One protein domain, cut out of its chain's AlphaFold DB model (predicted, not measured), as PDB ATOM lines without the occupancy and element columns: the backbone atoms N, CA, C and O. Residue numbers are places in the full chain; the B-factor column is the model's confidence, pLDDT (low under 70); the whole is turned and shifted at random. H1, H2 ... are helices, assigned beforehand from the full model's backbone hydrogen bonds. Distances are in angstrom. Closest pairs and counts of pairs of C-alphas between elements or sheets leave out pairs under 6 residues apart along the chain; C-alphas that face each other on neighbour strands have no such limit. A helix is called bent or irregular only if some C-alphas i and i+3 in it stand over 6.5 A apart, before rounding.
ATOM      1  N   PHE A 159      -3.356 -19.024  -6.997       95.00
ATOM      2  CA  PHE A 159      -4.171 -19.222  -8.196       95.00
ATOM      3  C   PHE A 159      -5.372 -20.135  -7.933       95.00
ATOM      4  O   PHE A 159      -6.492 -19.765  -8.285       95.00
ATOM      5  N   ALA A 160      -5.172 -21.269  -7.255       94.25
ATOM      6  CA  ALA A 160      -6.254 -22.173  -6.860       94.25
ATOM      7  C   ALA A 160      -7.316 -21.455  -6.004       94.25
ATOM      8  O   ALA A 160      -8.517 -21.560  -6.270       94.25
ATOM      9  N   ALA A 161      -6.875 -20.643  -5.038       93.75
ATOM     10  CA  ALA A 161      -7.767 -19.855  -4.196       93.75
ATOM     11  C   ALA A 161      -8.531 -18.770  -4.977       93.75
ATOM     12  O   ALA A 161      -9.698 -18.532  -4.695       93.75
ATOM     13  N   ILE A 162      -7.911 -18.081  -5.940       94.56
ATOM     14  CA  ILE A 162      -8.587 -17.050  -6.756       94.56
ATOM     15  C   ILE A 162      -9.617 -17.683  -7.698       94.56
ATOM     16  O   ILE A 162     -10.738 -17.196  -7.829       94.56
ATOM     17  N   VAL A 163      -9.262 -18.796  -8.342       94.50
ATOM     18  CA  VAL A 163     -10.116 -19.470  -9.334       94.50
ATOM     19  C   VAL A 163     -11.395 -20.026  -8.697       94.50
ATOM     20  O   VAL A 163     -12.450 -20.030  -9.332       94.50
ATOM     21  N   THR A 164     -11.353 -20.414  -7.426       93.38
ATOM     22  CA  THR A 164     -12.492 -21.007  -6.705       93.38
ATOM     23  C   THR A 164     -13.398 -19.973  -6.029       93.38
ATOM     24  O   THR A 164     -14.562 -20.265  -5.763       93.38
ATOM     25  N   ARG A 165     -12.936 -18.732  -5.822       91.19
ATOM     26  CA  ARG A 165     -13.722 -17.664  -5.180       91.19
ATOM     27  C   ARG A 165     -14.956 -17.258  -5.994       91.19
ATOM     28  O   ARG A 165     -14.878 -16.943  -7.180       91.19
ATOM     29  N   ALA A 166     -16.117 -17.212  -5.341       84.62
ATOM     30  CA  ALA A 166     -17.368 -16.788  -5.968       84.62
ATOM     31  C   ALA A 166     -17.290 -15.335  -6.478       84.62
ATOM     32  O   ALA A 166     -16.903 -14.435  -5.735       84.62
ATOM     33  N   ASN A 167     -17.706 -15.115  -7.730       81.06
ATOM     34  CA  ASN A 167     -17.756 -13.804  -8.398       81.06
ATOM     35  C   ASN A 167     -16.440 -13.003  -8.389       81.06
ATOM     36  O   ASN A 167     -16.467 -11.773  -8.442       81.06
ATOM     37  N   GLN A 185       5.242 -24.629 -21.126       72.25
ATOM     38  CA  GLN A 185       5.989 -25.747 -20.549       72.25
ATOM     39  C   GLN A 185       5.376 -27.089 -20.941       72.25
ATOM     40  O   GLN A 185       5.612 -28.089 -20.273       72.25
ATOM     41  N   ASN A 186       4.533 -27.105 -21.980       75.06
ATOM     42  CA  ASN A 186       3.708 -28.248 -22.378       75.06
ATOM     43  C   ASN A 186       2.881 -28.845 -21.226       75.06
ATOM     44  O   ASN A 186       2.453 -29.989 -21.319       75.06
ATOM     45  N   GLY A 187       2.680 -28.106 -20.130       83.06
ATOM     46  CA  GLY A 187       2.044 -28.572 -18.900       83.06
ATOM     47  C   GLY A 187       2.948 -29.344 -17.933       83.06
ATOM     48  O   GLY A 187       2.456 -29.709 -16.873       83.06
ATOM     49  N   ASP A 188       4.238 -29.550 -18.227       85.19
ATOM     50  CA  ASP A 188       5.148 -30.380 -17.414       85.19
ATOM     51  C   ASP A 188       5.211 -29.908 -15.952       85.19
ATOM     52  O   ASP A 188       5.000 -30.696 -15.033       85.19
ATOM     53  N   LEU A 189       5.422 -28.607 -15.709       87.12
ATOM     54  CA  LEU A 189       5.484 -28.054 -14.348       87.12
ATOM     55  C   LEU A 189       4.186 -28.275 -13.575       87.12
ATOM     56  O   LEU A 189       4.228 -28.635 -12.401       87.12
ATOM     57  N   LEU A 190       3.041 -28.048 -14.222       91.19
ATOM     58  CA  LEU A 190       1.742 -28.214 -13.580       91.19
ATOM     59  C   LEU A 190       1.444 -29.688 -13.325       91.19
ATOM     60  O   LEU A 190       0.969 -30.011 -12.242       91.19
ATOM     61  N   ARG A 191       1.780 -30.589 -14.255       92.38
ATOM     62  CA  ARG A 191       1.637 -32.035 -14.054       92.38
ATOM     63  C   ARG A 191       2.507 -32.538 -12.912       92.38
ATOM     64  O   ARG A 191       1.993 -33.257 -12.063       92.38
ATOM     65  N   VAL A 192       3.779 -32.137 -12.852       91.06
ATOM     66  CA  VAL A 192       4.691 -32.496 -11.749       91.06
ATOM     67  C   VAL A 192       4.171 -31.946 -10.425       91.06
ATOM     68  O   VAL A 192       4.055 -32.695  -9.461       91.06
ATOM     69  N   TYR A 193       3.794 -30.666 -10.393       90.88
ATOM     70  CA  TYR A 193       3.231 -30.042  -9.199       90.88
ATOM     71  C   TYR A 193       1.991 -30.791  -8.705       90.88
ATOM     72  O   TYR A 193       1.964 -31.220  -7.558       90.88
ATOM     73  N   MET A 194       1.006 -31.011  -9.580       91.19
ATOM     74  CA  MET A 194      -0.240 -31.701  -9.236       91.19
ATOM     75  C   MET A 194      -0.019 -33.171  -8.861       91.19
ATOM     76  O   MET A 194      -0.744 -33.706  -8.029       91.19
ATOM     77  N   ALA A 195       0.969 -33.841  -9.457       89.88
ATOM     78  CA  ALA A 195       1.307 -35.222  -9.122       89.88
ATOM     79  C   ALA A 195       1.895 -35.365  -7.708       89.88
ATOM     80  O   ALA A 195       1.688 -36.395  -7.069       89.88
ATOM     81  N   ASP A 196       2.615 -34.346  -7.232       86.25
ATOM     82  CA  ASP A 196       3.233 -34.327  -5.903       86.25
ATOM     83  C   ASP A 196       2.322 -33.685  -4.827       86.25
ATOM     84  O   ASP A 196       2.661 -33.679  -3.637       86.25
ATOM     85  N   GLU A 197       1.145 -33.163  -5.203       82.50
ATOM     86  CA  GLU A 197       0.154 -32.642  -4.258       82.50
ATOM     87  C   GLU A 197      -0.392 -33.771  -3.369       82.50
ATOM     88  O   GLU A 197      -1.134 -34.653  -3.797       82.50
ATOM     89  N   ARG A 198      -0.088 -33.707  -2.068       65.12
ATOM     90  CA  ARG A 198      -0.569 -34.685  -1.071       65.12
ATOM     91  C   ARG A 198      -2.079 -34.599  -0.788       65.12
ATOM     92  O   ARG A 198      -2.601 -35.448  -0.076       65.12
ATOM     93  N   GLY A 199      -2.761 -33.581  -1.317       60.25
ATOM     94  CA  GLY A 199      -4.190 -33.302  -1.129       60.25
ATOM     95  C   GLY A 199      -5.079 -33.778  -2.279       60.25
ATOM     96  O   GLY A 199      -6.094 -33.137  -2.565       60.25
ATOM     97  N   CYS A 200      -4.685 -34.848  -2.977       58.75
ATOM     98  CA  CYS A 200      -5.537 -35.481  -3.979       58.75
ATOM     99  C   CYS A 200      -6.858 -35.890  -3.314       58.75
ATOM    100  O   CYS A 200      -6.873 -36.695  -2.383       58.75
ATOM    101  N   CYS A 201      -7.957 -35.275  -3.743       63.62
ATOM    102  CA  CYS A 201      -9.271 -35.619  -3.233       63.62
ATOM    103  C   CYS A 201      -9.769 -36.827  -4.000       63.62
ATOM    104  O   CYS A 201      -9.946 -36.742  -5.211       63.62
ATOM    105  N   ASP A 202     -10.030 -37.919  -3.287       63.59
ATOM    106  CA  ASP A 202     -10.892 -38.960  -3.821       63.59
ATOM    107  C   ASP A 202     -12.282 -38.347  -4.041       63.59
ATOM    108  O   ASP A 202     -13.031 -38.065  -3.097       63.59
ATOM    109  N   LEU A 203     -12.589 -38.043  -5.301       71.44
ATOM    110  CA  LEU A 203     -13.887 -37.525  -5.684       71.44
ATOM    111  C   LEU A 203     -14.927 -38.640  -5.544       71.44
ATOM    112  O   LEU A 203     -15.167 -39.418  -6.468       71.44
ATOM    113  N   SER A 204     -15.608 -38.664  -4.393       63.12
ATOM    114  CA  SER A 204     -16.948 -39.261  -4.302       63.12
ATOM    115  C   SER A 204     -17.872 -38.582  -5.328       63.12
ATOM    116  O   SER A 204     -17.544 -37.510  -5.826       63.12
ATOM    117  N   VAL A 205     -18.997 -39.192  -5.709       65.31
ATOM    118  CA  VAL A 205     -19.726 -38.828  -6.944       65.31
ATOM    119  C   VAL A 205     -20.913 -37.849  -6.737       65.31
ATOM    120  O   VAL A 205     -22.028 -38.189  -7.134       65.31
ATOM    121  N   PRO A 206     -20.789 -36.640  -6.139       69.56
ATOM    122  CA  PRO A 206     -21.739 -35.573  -6.399       69.56
ATOM    123  C   PRO A 206     -21.294 -34.714  -7.593       69.56
ATOM    124  O   PRO A 206     -20.113 -34.469  -7.838       69.56
ATOM    125  N   PHE A 207     -22.280 -34.191  -8.322       79.94
ATOM    126  CA  PHE A 207     -22.067 -33.182  -9.363       79.94
ATOM    127  C   PHE A 207     -21.420 -31.896  -8.807       79.94
ATOM    128  O   PHE A 207     -20.608 -31.260  -9.476       79.94
ATOM    129  N   SER A 208     -21.774 -31.503  -7.581       82.31
ATOM    130  CA  SER A 208     -21.233 -30.306  -6.939       82.31
ATOM    131  C   SER A 208     -19.808 -30.536  -6.451       82.31
ATOM    132  O   SER A 208     -19.569 -31.436  -5.646       82.31
ATOM    133  N   LEU A 209     -18.897 -29.657  -6.862       88.38
ATOM    134  CA  LEU A 209     -17.533 -29.614  -6.358       88.38
ATOM    135  C   LEU A 209     -17.334 -28.407  -5.437       88.38
ATOM    136  O   LEU A 209     -17.834 -27.311  -5.709       88.38
ATOM    137  N   SER A 210     -16.554 -28.613  -4.381       88.75
ATOM    138  CA  SER A 210     -16.007 -27.575  -3.510       88.75
ATOM    139  C   SER A 210     -14.496 -27.746  -3.421       88.75
ATOM    140  O   SER A 210     -13.990 -28.856  -3.575       88.75
ATOM    141  N   TRP A 211     -13.789 -26.647  -3.178       92.06
ATOM    142  CA  TRP A 211     -12.344 -26.651  -2.996       92.06
ATOM    143  C   TRP A 211     -11.993 -25.986  -1.668       92.06
ATOM    144  O   TRP A 211     -12.517 -24.917  -1.359       92.06
ATOM    145  N   GLU A 212     -11.092 -26.611  -0.925       89.25
ATOM    146  CA  GLU A 212     -10.533 -26.129   0.333       89.25
ATOM    147  C   GLU A 212      -9.028 -25.859   0.185       89.25
ATOM    148  O   GLU A 212      -8.356 -26.514  -0.625       89.25
ATOM    149  N   PRO A 213      -8.457 -24.947   0.996       84.25
ATOM    150  CA  PRO A 213      -7.011 -24.785   1.077       84.25
ATOM    151  C   PRO A 213      -6.335 -26.148   1.286       84.25
ATOM    152  O   PRO A 213      -6.821 -26.962   2.067       84.25
ATOM    153  N   HIS A 214      -5.213 -26.387   0.599       82.75
ATOM    154  CA  HIS A 214      -4.445 -27.650   0.570       82.75
ATOM    155  C   HIS A 214      -4.949 -28.741  -0.387       82.75
ATOM    156  O   HIS A 214      -4.234 -29.726  -0.584       82.75
ATOM    157  N   GLN A 215      -6.119 -28.578  -1.005       88.06
ATOM    158  CA  GLN A 215      -6.571 -29.487  -2.058       88.06
ATOM    159  C   GLN A 215      -5.950 -29.139  -3.411       88.06
ATOM    160  O   GLN A 215      -5.517 -28.008  -3.645       88.06
ATOM    161  N   SER A 216      -5.943 -30.122  -4.312       89.69
ATOM    162  CA  SER A 216      -5.250 -30.021  -5.596       89.69
ATOM    163  C   SER A 216      -5.667 -28.812  -6.442       89.69
ATOM    164  O   SER A 216      -6.852 -28.469  -6.533       89.69
ATOM    165  N   LEU A 217      -4.701 -28.218  -7.150       93.50
ATOM    166  CA  LEU A 217      -4.962 -27.223  -8.194       93.50
ATOM    167  C   LEU A 217      -5.894 -27.766  -9.291       93.50
ATOM    168  O   LEU A 217      -6.708 -27.009  -9.823       93.50
ATOM    169  N   LEU A 218      -5.829 -29.064  -9.617       93.81
ATOM    170  CA  LEU A 218      -6.739 -29.668 -10.596       93.81
ATOM    171  C   LEU A 218      -8.193 -29.587 -10.117       93.81
ATOM    172  O   LEU A 218      -9.071 -29.199 -10.887       93.81
ATOM    173  N   LEU A 219      -8.448 -29.865  -8.833       92.62
ATOM    174  CA  LEU A 219      -9.781 -29.716  -8.248       92.62
ATOM    175  C   LEU A 219     -10.262 -28.260  -8.312       92.62
ATOM    176  O   LEU A 219     -11.409 -28.020  -8.675       92.62
ATOM    177  N   ALA A 220      -9.391 -27.284  -8.033       94.00
ATOM    178  CA  ALA A 220      -9.736 -25.865  -8.150       94.00
ATOM    179  C   ALA A 220     -10.159 -25.476  -9.579       94.00
ATOM    180  O   ALA A 220     -11.143 -24.755  -9.768       94.00
ATOM    181  N   ILE A 221      -9.448 -25.987 -10.590       95.19
ATOM    182  CA  ILE A 221      -9.777 -25.788 -12.009       95.19
ATOM    183  C   ILE A 221     -11.150 -26.403 -12.339       95.19
ATOM    184  O   ILE A 221     -11.976 -25.751 -12.983       95.19
ATOM    185  N   LEU A 222     -11.436 -27.616 -11.856       93.62
ATOM    186  CA  LEU A 222     -12.732 -28.279 -12.060       93.62
ATOM    187  C   LEU A 222     -13.882 -27.576 -11.322       93.62
ATOM    188  O   LEU A 222     -14.985 -27.460 -11.857       93.62
ATOM    189  N   VAL A 223     -13.634 -27.035 -10.129       92.50
ATOM    190  CA  VAL A 223     -14.606 -26.198  -9.411       92.50
ATOM    191  C   VAL A 223     -14.976 -24.969 -10.242       92.50
ATOM    192  O   VAL A 223     -16.161 -24.663 -10.377       92.50
ATOM    193  N   ALA A 224     -14.004 -24.297 -10.866       93.12
ATOM    194  CA  ALA A 224     -14.299 -23.174 -11.753       93.12
ATOM    195  C   ALA A 224     -15.078 -23.580 -13.009       93.12
ATOM    196  O   ALA A 224     -15.946 -22.821 -13.437       93.12
ATOM    197  N   PHE A 225     -14.832 -24.770 -13.566       92.50
ATOM    198  CA  PHE A 225     -15.629 -25.298 -14.676       92.50
ATOM    199  C   PHE A 225     -17.117 -25.418 -14.308       92.50
ATOM    200  O   PHE A 225     -17.988 -24.952 -15.050       92.50
ATOM    201  N   VAL A 226     -17.414 -25.990 -13.137       89.62
ATOM    202  CA  VAL A 226     -18.796 -26.193 -12.680       89.62
ATOM    203  C   VAL A 226     -19.455 -24.867 -12.293       89.62
ATOM    204  O   VAL A 226     -20.579 -24.588 -12.711       89.62
ATOM    205  N   GLN A 227     -18.763 -24.036 -11.513       87.69
ATOM    206  CA  GLN A 227     -19.370 -22.886 -10.840       87.69
ATOM    207  C   GLN A 227     -19.381 -21.590 -11.666       87.69
ATOM    208  O   GLN A 227     -20.094 -20.655 -11.303       87.69
ATOM    209  N   ALA A 228     -18.593 -21.487 -12.742       86.62
ATOM    210  CA  ALA A 228     -18.386 -20.219 -13.438       86.62
ATOM    211  C   ALA A 228     -18.467 -20.348 -14.961       86.62
ATOM    212  O   ALA A 228     -17.502 -20.709 -15.627       86.62
ATOM    213  N   GLU A 229     -19.603 -19.952 -15.535       87.19
ATOM    214  CA  GLU A 229     -19.850 -20.032 -16.981       87.19
ATOM    215  C   GLU A 229     -18.789 -19.317 -17.824       87.19
ATOM    216  O   GLU A 229     -18.215 -19.926 -18.725       87.19
ATOM    217  N   ALA A 230     -18.451 -18.072 -17.477       87.69
ATOM    218  CA  ALA A 230     -17.450 -17.288 -18.203       87.69
ATOM    219  C   ALA A 230     -16.038 -17.910 -18.177       87.69
ATOM    220  O   ALA A 230     -15.208 -17.585 -19.020       87.69
ATOM    221  N   ALA A 231     -15.756 -18.793 -17.215       89.94
ATOM    222  CA  ALA A 231     -14.457 -19.436 -17.051       89.94
ATOM    223  C   ALA A 231     -14.308 -20.740 -17.847       89.94
ATOM    224  O   ALA A 231     -13.182 -21.181 -18.071       89.94
ATOM    225  N   ARG A 232     -15.411 -21.365 -18.283       90.12
ATOM    226  CA  ARG A 232     -15.403 -22.726 -18.852       90.12
ATOM    227  C   ARG A 232     -14.499 -22.865 -20.066       90.12
ATOM    228  O   ARG A 232     -13.741 -23.823 -20.125       90.12
ATOM    229  N   GLY A 233     -14.539 -21.899 -20.987       91.00
ATOM    230  CA  GLY A 233     -13.665 -21.898 -22.165       91.00
ATOM    231  C   GLY A 233     -12.186 -21.953 -21.772       91.00
ATOM    232  O   GLY A 233     -11.478 -22.868 -22.176       91.00
ATOM    233  N   GLY A 234     -11.760 -21.054 -20.876       92.25
ATOM    234  CA  GLY A 234     -10.384 -21.032 -20.373       92.25
ATOM    235  C   GLY A 234      -9.998 -22.297 -19.602       92.25
ATOM    236  O   GLY A 234      -8.878 -22.777 -19.737       92.25
ATOM    237  N   VAL A 235     -10.924 -22.887 -18.836       95.12
ATOM    238  CA  VAL A 235     -10.679 -24.180 -18.178       95.12
ATOM    239  C   VAL A 235     -10.466 -25.289 -19.207       95.12
ATOM    240  O   VAL A 235      -9.516 -26.055 -19.074       95.12
ATOM    241  N   LEU A 236     -11.303 -25.379 -20.241       94.38
ATOM    242  CA  LEU A 236     -11.154 -26.399 -21.281       94.38
ATOM    243  C   LEU A 236      -9.839 -26.243 -22.043       94.38
ATOM    244  O   LEU A 236      -9.180 -27.247 -22.306       94.38
ATOM    245  N   ASP A 237      -9.415 -25.013 -22.333       92.69
ATOM    246  CA  ASP A 237      -8.115 -24.751 -22.956       92.69
ATOM    247  C   ASP A 237      -6.956 -25.213 -22.060       92.69
ATOM    248  O   ASP A 237      -6.023 -25.861 -22.539       92.69
ATOM    249  N   VAL A 238      -7.039 -24.976 -20.745       94.88
ATOM    250  CA  VAL A 238      -6.054 -25.488 -19.778       94.88
ATOM    251  C   VAL A 238      -6.049 -27.019 -19.744       94.88
ATOM    252  O   VAL A 238      -4.985 -27.629 -19.859       94.88
ATOM    253  N   LEU A 239      -7.219 -27.653 -19.623       95.75
ATOM    254  CA  LEU A 239      -7.344 -29.109 -19.515       95.75
ATOM    255  C   LEU A 239      -6.844 -29.830 -20.771       95.75
ATOM    256  O   LEU A 239      -6.161 -30.843 -20.644       95.75
ATOM    257  N   LYS A 240      -7.123 -29.306 -21.973       91.62
ATOM    258  CA  LYS A 240      -6.654 -29.898 -23.238       91.62
ATOM    259  C   LYS A 240      -5.135 -30.024 -23.283       91.62
ATOM    260  O   LYS A 240      -4.630 -31.079 -23.648       91.62
ATOM    261  N   HIS A 241      -4.416 -28.978 -22.885       90.88
ATOM    262  CA  HIS A 241      -2.954 -28.999 -22.855       90.88
ATOM    263  C   HIS A 241      -2.415 -29.809 -21.674       90.88
ATOM    264  O   HIS A 241      -1.431 -30.531 -21.816       90.88
ATOM    265  N   LEU A 242      -3.076 -29.741 -20.514       93.25
ATOM    266  CA  LEU A 242      -2.676 -30.504 -19.335       93.25
ATOM    267  C   LEU A 242      -2.775 -32.019 -19.581       93.25
ATOM    268  O   LEU A 242      -1.865 -32.754 -19.204       93.25
ATOM    269  N   PHE A 243      -3.849 -32.467 -20.240       93.88
ATOM    270  CA  PHE A 243      -4.122 -33.875 -20.556       93.88
ATOM    271  C   PHE A 243      -3.477 -34.338 -21.869       93.88
ATOM    272  O   PHE A 243      -3.526 -35.518 -22.209       93.88
ATOM    273  N   HIS A 244      -2.826 -33.449 -22.614       91.12
ATOM    274  CA  HIS A 244      -1.969 -33.858 -23.719       91.12
ATOM    275  C   HIS A 244      -0.640 -34.395 -23.158       91.12
ATOM    276  O   HIS A 244       0.389 -33.715 -23.132       91.12
ATOM    277  N   VAL A 245      -0.674 -35.633 -22.665       89.00
ATOM    278  CA  VAL A 245       0.492 -36.320 -22.103       89.00
ATOM    279  C   VAL A 245       1.224 -37.083 -23.205       89.00
ATOM    280  O   VAL A 245       0.628 -37.814 -23.998       89.00
ATOM    281  N   VAL A 246       2.544 -36.913 -23.271       83.31
ATOM    282  CA  VAL A 246       3.380 -37.704 -24.179       83.31
ATOM    283  C   VAL A 246       3.457 -39.138 -23.636       83.31
ATOM    284  O   VAL A 246       3.788 -39.304 -22.460       83.31
ATOM    285  N   PRO A 247       3.197 -40.179 -24.452       76.56
ATOM    286  CA  PRO A 247       3.284 -41.564 -23.998       76.56
ATOM    287  C   PRO A 247       4.615 -41.868 -23.295       76.56
ATOM    288  O   PRO A 247       5.685 -41.532 -23.801       76.56
ATOM    289  N   GLY A 248       4.542 -42.488 -22.114       74.31
ATOM    290  CA  GLY A 248       5.710 -42.818 -21.287       74.31
ATOM    291  C   GLY A 248       6.247 -41.677 -20.410       74.31
ATOM    292  O   GLY A 248       7.229 -41.883 -19.701       74.31
ATOM    293  N   ARG A 249       5.626 -40.488 -20.421       82.81
ATOM    294  CA  ARG A 249       5.921 -39.387 -19.486       82.81
ATOM    295  C   ARG A 249       4.786 -39.177 -18.487       82.81
ATOM    296  O   ARG A 249       3.681 -39.673 -18.677       82.81
ATOM    297  N   ASP A 250       5.093 -38.453 -17.409       88.38
ATOM    298  CA  ASP A 250       4.132 -37.990 -16.397       88.38
ATOM    299  C   ASP A 250       3.250 -39.097 -15.795       88.38
ATOM    300  O   ASP A 250       2.085 -38.884 -15.456       88.38
ATOM    301  N   ASP A 251       3.817 -40.294 -15.616       90.12
ATOM    302  CA  ASP A 251       3.078 -41.460 -15.120       90.12
ATOM    303  C   ASP A 251       2.477 -41.220 -13.726       90.12
ATOM    304  O   ASP A 251       1.341 -41.610 -13.468       90.12
ATOM    305  N   LYS A 252       3.183 -40.471 -12.865       91.25
ATOM    306  CA  LYS A 252       2.668 -40.034 -11.557       91.25
ATOM    307  C   LYS A 252       1.432 -39.140 -11.681       91.25
ATOM    308  O   LYS A 252       0.477 -39.313 -10.930       91.25
ATOM    309  N   PHE A 253       1.434 -38.206 -12.634       92.88
ATOM    310  CA  PHE A 253       0.279 -37.348 -12.895       92.88
ATOM    311  C   PHE A 253      -0.896 -38.176 -13.406       92.88
ATOM    312  O   PHE A 253      -2.004 -38.030 -12.903       92.88
ATOM    313  N   LEU A 254      -0.661 -39.093 -14.351       93.25
ATOM    314  CA  LEU A 254      -1.702 -40.000 -14.828       93.25
ATOM    315  C   LEU A 254      -2.215 -40.910 -13.703       93.25
ATOM    316  O   LEU A 254      -3.416 -41.142 -13.602       93.25
ATOM    317  N   HIS A 255      -1.341 -41.409 -12.830       90.12
ATOM    318  CA  HIS A 255      -1.755 -42.162 -11.654       90.12
ATOM    319  C   HIS A 255      -2.695 -41.321 -10.784       90.12
ATOM    320  O   HIS A 255      -3.814 -41.757 -10.539       90.12
ATOM    321  N   MET A 256      -2.309 -40.094 -10.421       90.56
ATOM    322  CA  MET A 256      -3.160 -39.162  -9.673       90.56
ATOM    323  C   MET A 256      -4.489 -38.876 -10.393       90.56
ATOM    324  O   MET A 256      -5.548 -38.939  -9.779       90.56
ATOM    325  N   LEU A 257      -4.462 -38.648 -11.705       92.31
ATOM    326  CA  LEU A 257      -5.633 -38.308 -12.512       92.31
ATOM    327  C   LEU A 257      -6.685 -39.438 -12.556       92.31
ATOM    328  O   LEU A 257      -7.890 -39.170 -12.548       92.31
ATOM    329  N   TYR A 258      -6.243 -40.699 -12.608       91.44
ATOM    330  CA  TYR A 258      -7.135 -41.863 -12.685       91.44
ATOM    331  C   TYR A 258      -7.439 -42.490 -11.319       91.44
ATOM    332  O   TYR A 258      -8.607 -42.751 -11.044       91.44
ATOM    333  N   HIS A 259      -6.436 -42.709 -10.458       86.94
ATOM    334  CA  HIS A 259      -6.650 -43.246  -9.103       86.94
ATOM    335  C   HIS A 259      -7.270 -42.215  -8.155       86.94
ATOM    336  O   HIS A 259      -7.985 -42.599  -7.240       86.94
ATOM    337  N   GLY A 260      -7.055 -40.918  -8.387       84.75
ATOM    338  CA  GLY A 260      -7.733 -39.834  -7.667       84.75
ATOM    339  C   GLY A 260      -9.173 -39.579  -8.124       84.75
ATOM    340  O   GLY A 260      -9.761 -38.572  -7.756       84.75
ATOM    341  N   ASN A 261      -9.743 -40.446  -8.969       87.94
ATOM    342  CA  ASN A 261     -11.128 -40.378  -9.442       87.94
ATOM    343  C   ASN A 261     -11.540 -39.103 -10.211       87.94
ATOM    344  O   ASN A 261     -12.713 -38.955 -10.554       87.94
ATOM    345  N   TYR A 262     -10.606 -38.238 -10.622       91.75
ATOM    346  CA  TYR A 262     -10.903 -37.076 -11.475       91.75
ATOM    347  C   TYR A 262     -11.510 -37.464 -12.822       91.75
ATOM    348  O   TYR A 262     -12.520 -36.897 -13.234       91.75
ATOM    349  N   MET A 263     -10.941 -38.464 -13.500       93.31
ATOM    350  CA  MET A 263     -11.507 -38.934 -14.769       93.31
ATOM    351  C   MET A 263     -12.802 -39.724 -14.581       93.31
ATOM    352  O   MET A 263     -13.676 -39.664 -15.443       93.31
ATOM    353  N   HIS A 264     -12.964 -40.415 -13.448       91.56
ATOM    354  CA  HIS A 264     -14.234 -41.048 -13.090       91.56
ATOM    355  C   HIS A 264     -15.342 -39.999 -12.926       91.56
ATOM    356  O   HIS A 264     -16.415 -40.145 -13.514       91.56
ATOM    357  N   TRP A 265     -15.057 -38.908 -12.209       92.88
ATOM    358  CA  TRP A 265     -15.962 -37.770 -12.075       92.88
ATOM    359  C   TRP A 265     -16.247 -37.101 -13.428       92.88
ATOM    360  O   TRP A 265     -17.401 -36.839 -13.754       92.88
ATOM    361  N   TRP A 266     -15.222 -36.899 -14.263       94.00
ATOM    362  CA  TRP A 266     -15.388 -36.288 -15.584       94.00
ATOM    363  C   TRP A 266     -16.308 -37.107 -16.499       94.00
ATOM    364  O   TRP A 266     -17.189 -36.552 -17.151       94.00
ATOM    365  N   VAL A 267     -16.148 -38.435 -16.532       94.00
ATOM    366  CA  VAL A 267     -17.018 -39.310 -17.336       94.00
ATOM    367  C   VAL A 267     -18.428 -39.402 -16.746       94.00
ATOM    368  O   VAL A 267     -19.390 -39.492 -17.507       94.00
ATOM    369  N   HIS A 268     -18.581 -39.331 -15.418       92.00
ATOM    370  CA  HIS A 268     -19.896 -39.308 -14.768       92.00
ATOM    371  C   HIS A 268     -20.786 -38.165 -15.284       92.00
ATOM    372  O   HIS A 268     -22.002 -38.338 -15.366       92.00
ATOM    373  N   LEU A 269     -20.194 -37.050 -15.730       92.69
ATOM    374  CA  LEU A 269     -20.929 -35.936 -16.332       92.69
ATOM    375  C   LEU A 269     -21.745 -36.338 -17.572       92.69
ATOM    376  O   LEU A 269     -22.747 -35.688 -17.835       92.69
ATOM    377  N   LEU A 270     -21.373 -37.404 -18.301       93.44
ATOM    378  CA  LEU A 270     -22.168 -37.937 -19.425       93.44
ATOM    379  C   LEU A 270     -23.498 -38.567 -18.993       93.44
ATOM    380  O   LEU A 270     -24.392 -38.729 -19.820       93.44
ATOM    381  N   GLY A 271     -23.610 -38.975 -17.726       91.44
ATOM    382  CA  GLY A 271     -24.825 -39.560 -17.162       91.44
ATOM    383  C   GLY A 271     -25.800 -38.526 -16.598       91.44
ATOM    384  O   GLY A 271     -26.860 -38.904 -16.100       91.44
ATOM    385  N   LEU A 272     -25.447 -37.240 -16.633       90.94
ATOM    386  CA  LEU A 272     -26.282 -36.166 -16.112       90.94
ATOM    387  C   LEU A 272     -27.257 -35.650 -17.186       90.94
ATOM    388  O   LEU A 272     -27.004 -35.777 -18.381       90.94
ATOM    389  N   PRO A 273     -28.383 -35.033 -16.794       88.06
ATOM    390  CA  PRO A 273     -29.256 -34.348 -17.745       88.06
ATOM    391  C   PRO A 273     -28.542 -33.200 -18.480       88.06
ATOM    392  O   PRO A 273     -27.747 -32.475 -17.875       88.06
ATOM    393  N   ASP A 274     -28.910 -32.944 -19.742       77.94
ATOM    394  CA  ASP A 274     -28.326 -31.871 -20.576       77.94
ATOM    395  C   ASP A 274     -28.412 -30.464 -19.937       77.94
ATOM    396  O   ASP A 274     -27.611 -29.591 -20.255       77.94
ATOM    397  N   GLN A 275     -29.379 -30.221 -19.041       78.06
ATOM    398  CA  GLN A 275     -29.622 -28.920 -18.392       78.06
ATOM    399  C   GLN A 275     -29.049 -28.816 -16.965       78.06
ATOM    400  O   GLN A 275     -29.517 -28.018 -16.151       78.06
ATOM    401  N   THR A 276     -28.046 -29.621 -16.619       80.88
ATOM    402  CA  THR A 276     -27.490 -29.625 -15.258       80.88
ATOM    403  C   THR A 276     -26.681 -28.352 -14.969       80.88
ATOM    404  O   THR A 276     -25.773 -28.000 -15.713       80.88
ATOM    405  N   GLY A 277     -26.989 -27.647 -13.873       65.94
ATOM    406  CA  GLY A 277     -26.138 -26.581 -13.318       65.94
ATOM    407  C   GLY A 277     -25.872 -25.371 -14.229       65.94
ATOM    408  O   GLY A 277     -24.818 -24.748 -14.105       65.94
ATOM    409  N   ASN A 278     -26.782 -25.041 -15.155       70.94
ATOM    410  CA  ASN A 278     -26.565 -24.024 -16.202       70.94
ATOM    411  C   ASN A 278     -25.309 -24.301 -17.059       70.94
ATOM    412  O   ASN A 278     -24.654 -23.375 -17.551       70.94
ATOM    413  N   LEU A 279     -24.912 -25.571 -17.196       78.62
ATOM    414  CA  LEU A 279     -23.785 -25.996 -18.023       78.62
ATOM    415  C   LEU A 279     -24.253 -26.186 -19.465       78.62
ATOM    416  O   LEU A 279     -24.564 -27.296 -19.893       78.62
ATOM    417  N   TYR A 280     -24.303 -25.090 -20.224       77.06
ATOM    418  CA  TYR A 280     -24.492 -25.180 -21.670       77.06
ATOM    419  C   TYR A 280     -23.406 -26.064 -22.278       77.06
ATOM    420  O   TYR A 280     -22.232 -25.935 -21.935       77.06
ATOM    421  N   GLU A 281     -23.818 -26.965 -23.169       85.19
ATOM    422  CA  GLU A 281     -22.908 -27.826 -23.930       85.19
ATOM    423  C   GLU A 281     -22.017 -28.736 -23.063       85.19
ATOM    424  O   GLU A 281     -21.000 -29.229 -23.546       85.19
ATOM    425  N   LEU A 282     -22.434 -29.043 -21.823       89.50
ATOM    426  CA  LEU A 282     -21.708 -29.910 -20.883       89.50
ATOM    427  C   LEU A 282     -21.150 -31.166 -21.555       89.50
ATOM    428  O   LEU A 282     -19.948 -31.415 -21.545       89.50
ATOM    429  N   HIS A 283     -22.029 -31.941 -22.187       92.88
ATOM    430  CA  HIS A 283     -21.635 -33.179 -22.842       92.88
ATOM    431  C   HIS A 283     -20.661 -32.956 -24.000       92.88
ATOM    432  O   HIS A 283     -19.784 -33.787 -24.210       92.88
ATOM    433  N   ALA A 284     -20.777 -31.848 -24.739       93.38
ATOM    434  CA  ALA A 284     -19.843 -31.523 -25.814       93.38
ATOM    435  C   ALA A 284     -18.429 -31.299 -25.255       93.38
ATOM    436  O   ALA A 284     -17.477 -31.903 -25.747       93.38
ATOM    437  N   SER A 285     -18.309 -30.533 -24.165       93.31
ATOM    438  CA  SER A 285     -17.044 -30.324 -23.453       93.31
ATOM    439  C   SER A 285     -16.460 -31.627 -22.899       93.31
ATOM    440  O   SER A 285     -15.254 -31.859 -22.985       93.31
ATOM    441  N   VAL A 286     -17.311 -32.509 -22.363       95.56
ATOM    442  CA  VAL A 286     -16.873 -33.807 -21.834       95.56
ATOM    443  C   VAL A 286     -16.288 -34.676 -22.948       95.56
ATOM    444  O   VAL A 286     -15.176 -35.184 -22.795       95.56
ATOM    445  N   TRP A 287     -16.982 -34.793 -24.085       97.12
ATOM    446  CA  TRP A 287     -16.498 -35.532 -25.257       97.12
ATOM    447  C   TRP A 287     -15.201 -34.961 -25.830       97.12
ATOM    448  O   TRP A 287     -14.321 -35.723 -26.236       97.12
ATOM    449  N   GLU A 288     -15.058 -33.637 -25.845       95.50
ATOM    450  CA  GLU A 288     -13.839 -32.983 -26.313       95.50
ATOM    451  C   GLU A 288     -12.615 -33.409 -25.493       95.50
ATOM    452  O   GLU A 288     -11.603 -33.836 -26.052       95.50
ATOM    453  N   VAL A 289     -12.727 -33.378 -24.165       96.19
ATOM    454  CA  VAL A 289     -11.646 -33.798 -23.267       96.19
ATOM    455  C   VAL A 289     -11.393 -35.308 -23.365       96.19
ATOM    456  O   VAL A 289     -10.237 -35.727 -23.434       96.19
ATOM    457  N   LEU A 290     -12.437 -36.140 -23.467       97.25
ATOM    458  CA  LEU A 290     -12.265 -37.589 -23.649       97.25
ATOM    459  C   LEU A 290     -11.548 -37.944 -24.958       97.25
ATOM    460  O   LEU A 290     -10.774 -38.900 -24.985       97.25
ATOM    461  N   THR A 291     -11.755 -37.164 -26.021       96.31
ATOM    462  CA  THR A 291     -11.044 -37.327 -27.301       96.31
ATOM    463  C   THR A 291      -9.528 -37.169 -27.122       96.31
ATOM    464  O   THR A 291      -8.748 -37.958 -27.666       96.31
ATOM    465  N   MET A 292      -9.103 -36.196 -26.306       93.00
ATOM    466  CA  MET A 292      -7.696 -36.016 -25.930       93.00
ATOM    467  C   MET A 292      -7.197 -37.214 -25.112       93.00
ATOM    468  O   MET A 292      -6.167 -37.806 -25.431       93.00
ATOM    469  N   CYS A 293      -7.959 -37.643 -24.102       95.94
ATOM    470  CA  CYS A 293      -7.560 -38.754 -23.239       95.94
ATOM    471  C   CYS A 293      -7.366 -40.067 -24.010       95.94
ATOM    472  O   CYS A 293      -6.378 -40.756 -23.769       95.94
ATOM    473  N   VAL A 294      -8.254 -40.400 -24.955       95.12
ATOM    474  CA  VAL A 294      -8.105 -41.585 -25.825       95.12
ATOM    475  C   VAL A 294      -6.797 -41.538 -26.612       95.12
ATOM    476  O   VAL A 294      -6.116 -42.552 -26.728       95.12
ATOM    477  N   SER A 295      -6.419 -40.360 -27.107       91.25
ATOM    478  CA  SER A 295      -5.209 -40.180 -27.911       91.25
ATOM    479  C   SER A 295      -3.910 -40.257 -27.090       91.25
ATOM    480  O   SER A 295      -2.889 -40.683 -27.629       91.25
TER     481      SER A 295
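AT A GLANCE: This is residues 159 to 167 and 185 to 295 of the 532 residues of the protein "SMK-1 domain-containing protein" of Aphanomyces astaci (UniProt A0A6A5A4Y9). A rounded, compact helical domain: H3, H4, H7 and H6 make an incomplete ring, open between H3 and H6, and H1 packs on H3. At one end H2 packs steeply on H5, and between H2 and H3 a long link folds back. The printed part has 120 residues, all helix by class, with seven named helices, H1 to H7 in order, and no named strand. The radius of gyration of the C-alphas is 13.6 A and the spans are 38 by 32 by 26 A.

HOW THE PARTS SIT: H1, residues 159 to 164, touches H3, residues 217 to 227, the same way at a shallow tilt of 26 degrees; the closest C-alphas, of Ala 160 and Ala 220, are 5.2 A apart. H2, residues 188 to 196, touches H5, residues 251 to 259, at a steep tilt of 56 degrees, with C-alphas 195 and 253 closest at 4.5 A. H3 and H4, residues 229 to 242, form a helical hairpin at a shallow tilt of 33 degrees, only just short of steep; C-alphas 225 and 232 are closest at 4.9 A. With residues 236 to 240 alone, H4 touches H7, residues 282 to 295, at 6 degrees, a shallow tilt; C-alphas 240 and 289 are closest at 6.3 A. H7, with residues 282 to 286 alone, touches H6, residues 262 to 271, opposite ways at a steep tilt of 47 degrees, with C-alphas 270 and 283 closest at 5.9 A. H3 and H6 are only just apart, at 8.1 A. Helix packing is part aligned, part crossed: 3 of 5 touching pairs have a shallow tilt. Every O i to N i+4 pair is within hydrogen-bond range in H1, H2, H3, H5 and H7, against 7 of 10 in H4 and 4 of 6 in H6.

IN THESE COORDINATES: H1 begins at C-alpha 159 (-4.171, -19.222, -8.196). H3 spans 15.3 A, H4 20.3 A, H6 15.2 A and H7 20.7 A. H4 is irregular, with C-alphas 230 and 233 7.2 A apart. H7 ends at C-alpha 295 (-5.209, -40.180, -27.911).

THE WHOLE: The farthest C-alphas, of Asn 167 and Gly 248, are 39.5 A apart. Residues 168 to 184 are cut out, with 29.2 A between C-alphas 167 and 185. Of the links printed whole, H2 to H3, residues 197 to 216, is long. Mean pLDDT of the printed part is 87.4; residues 198 to 202, 204 to 206 and 277 are under 70.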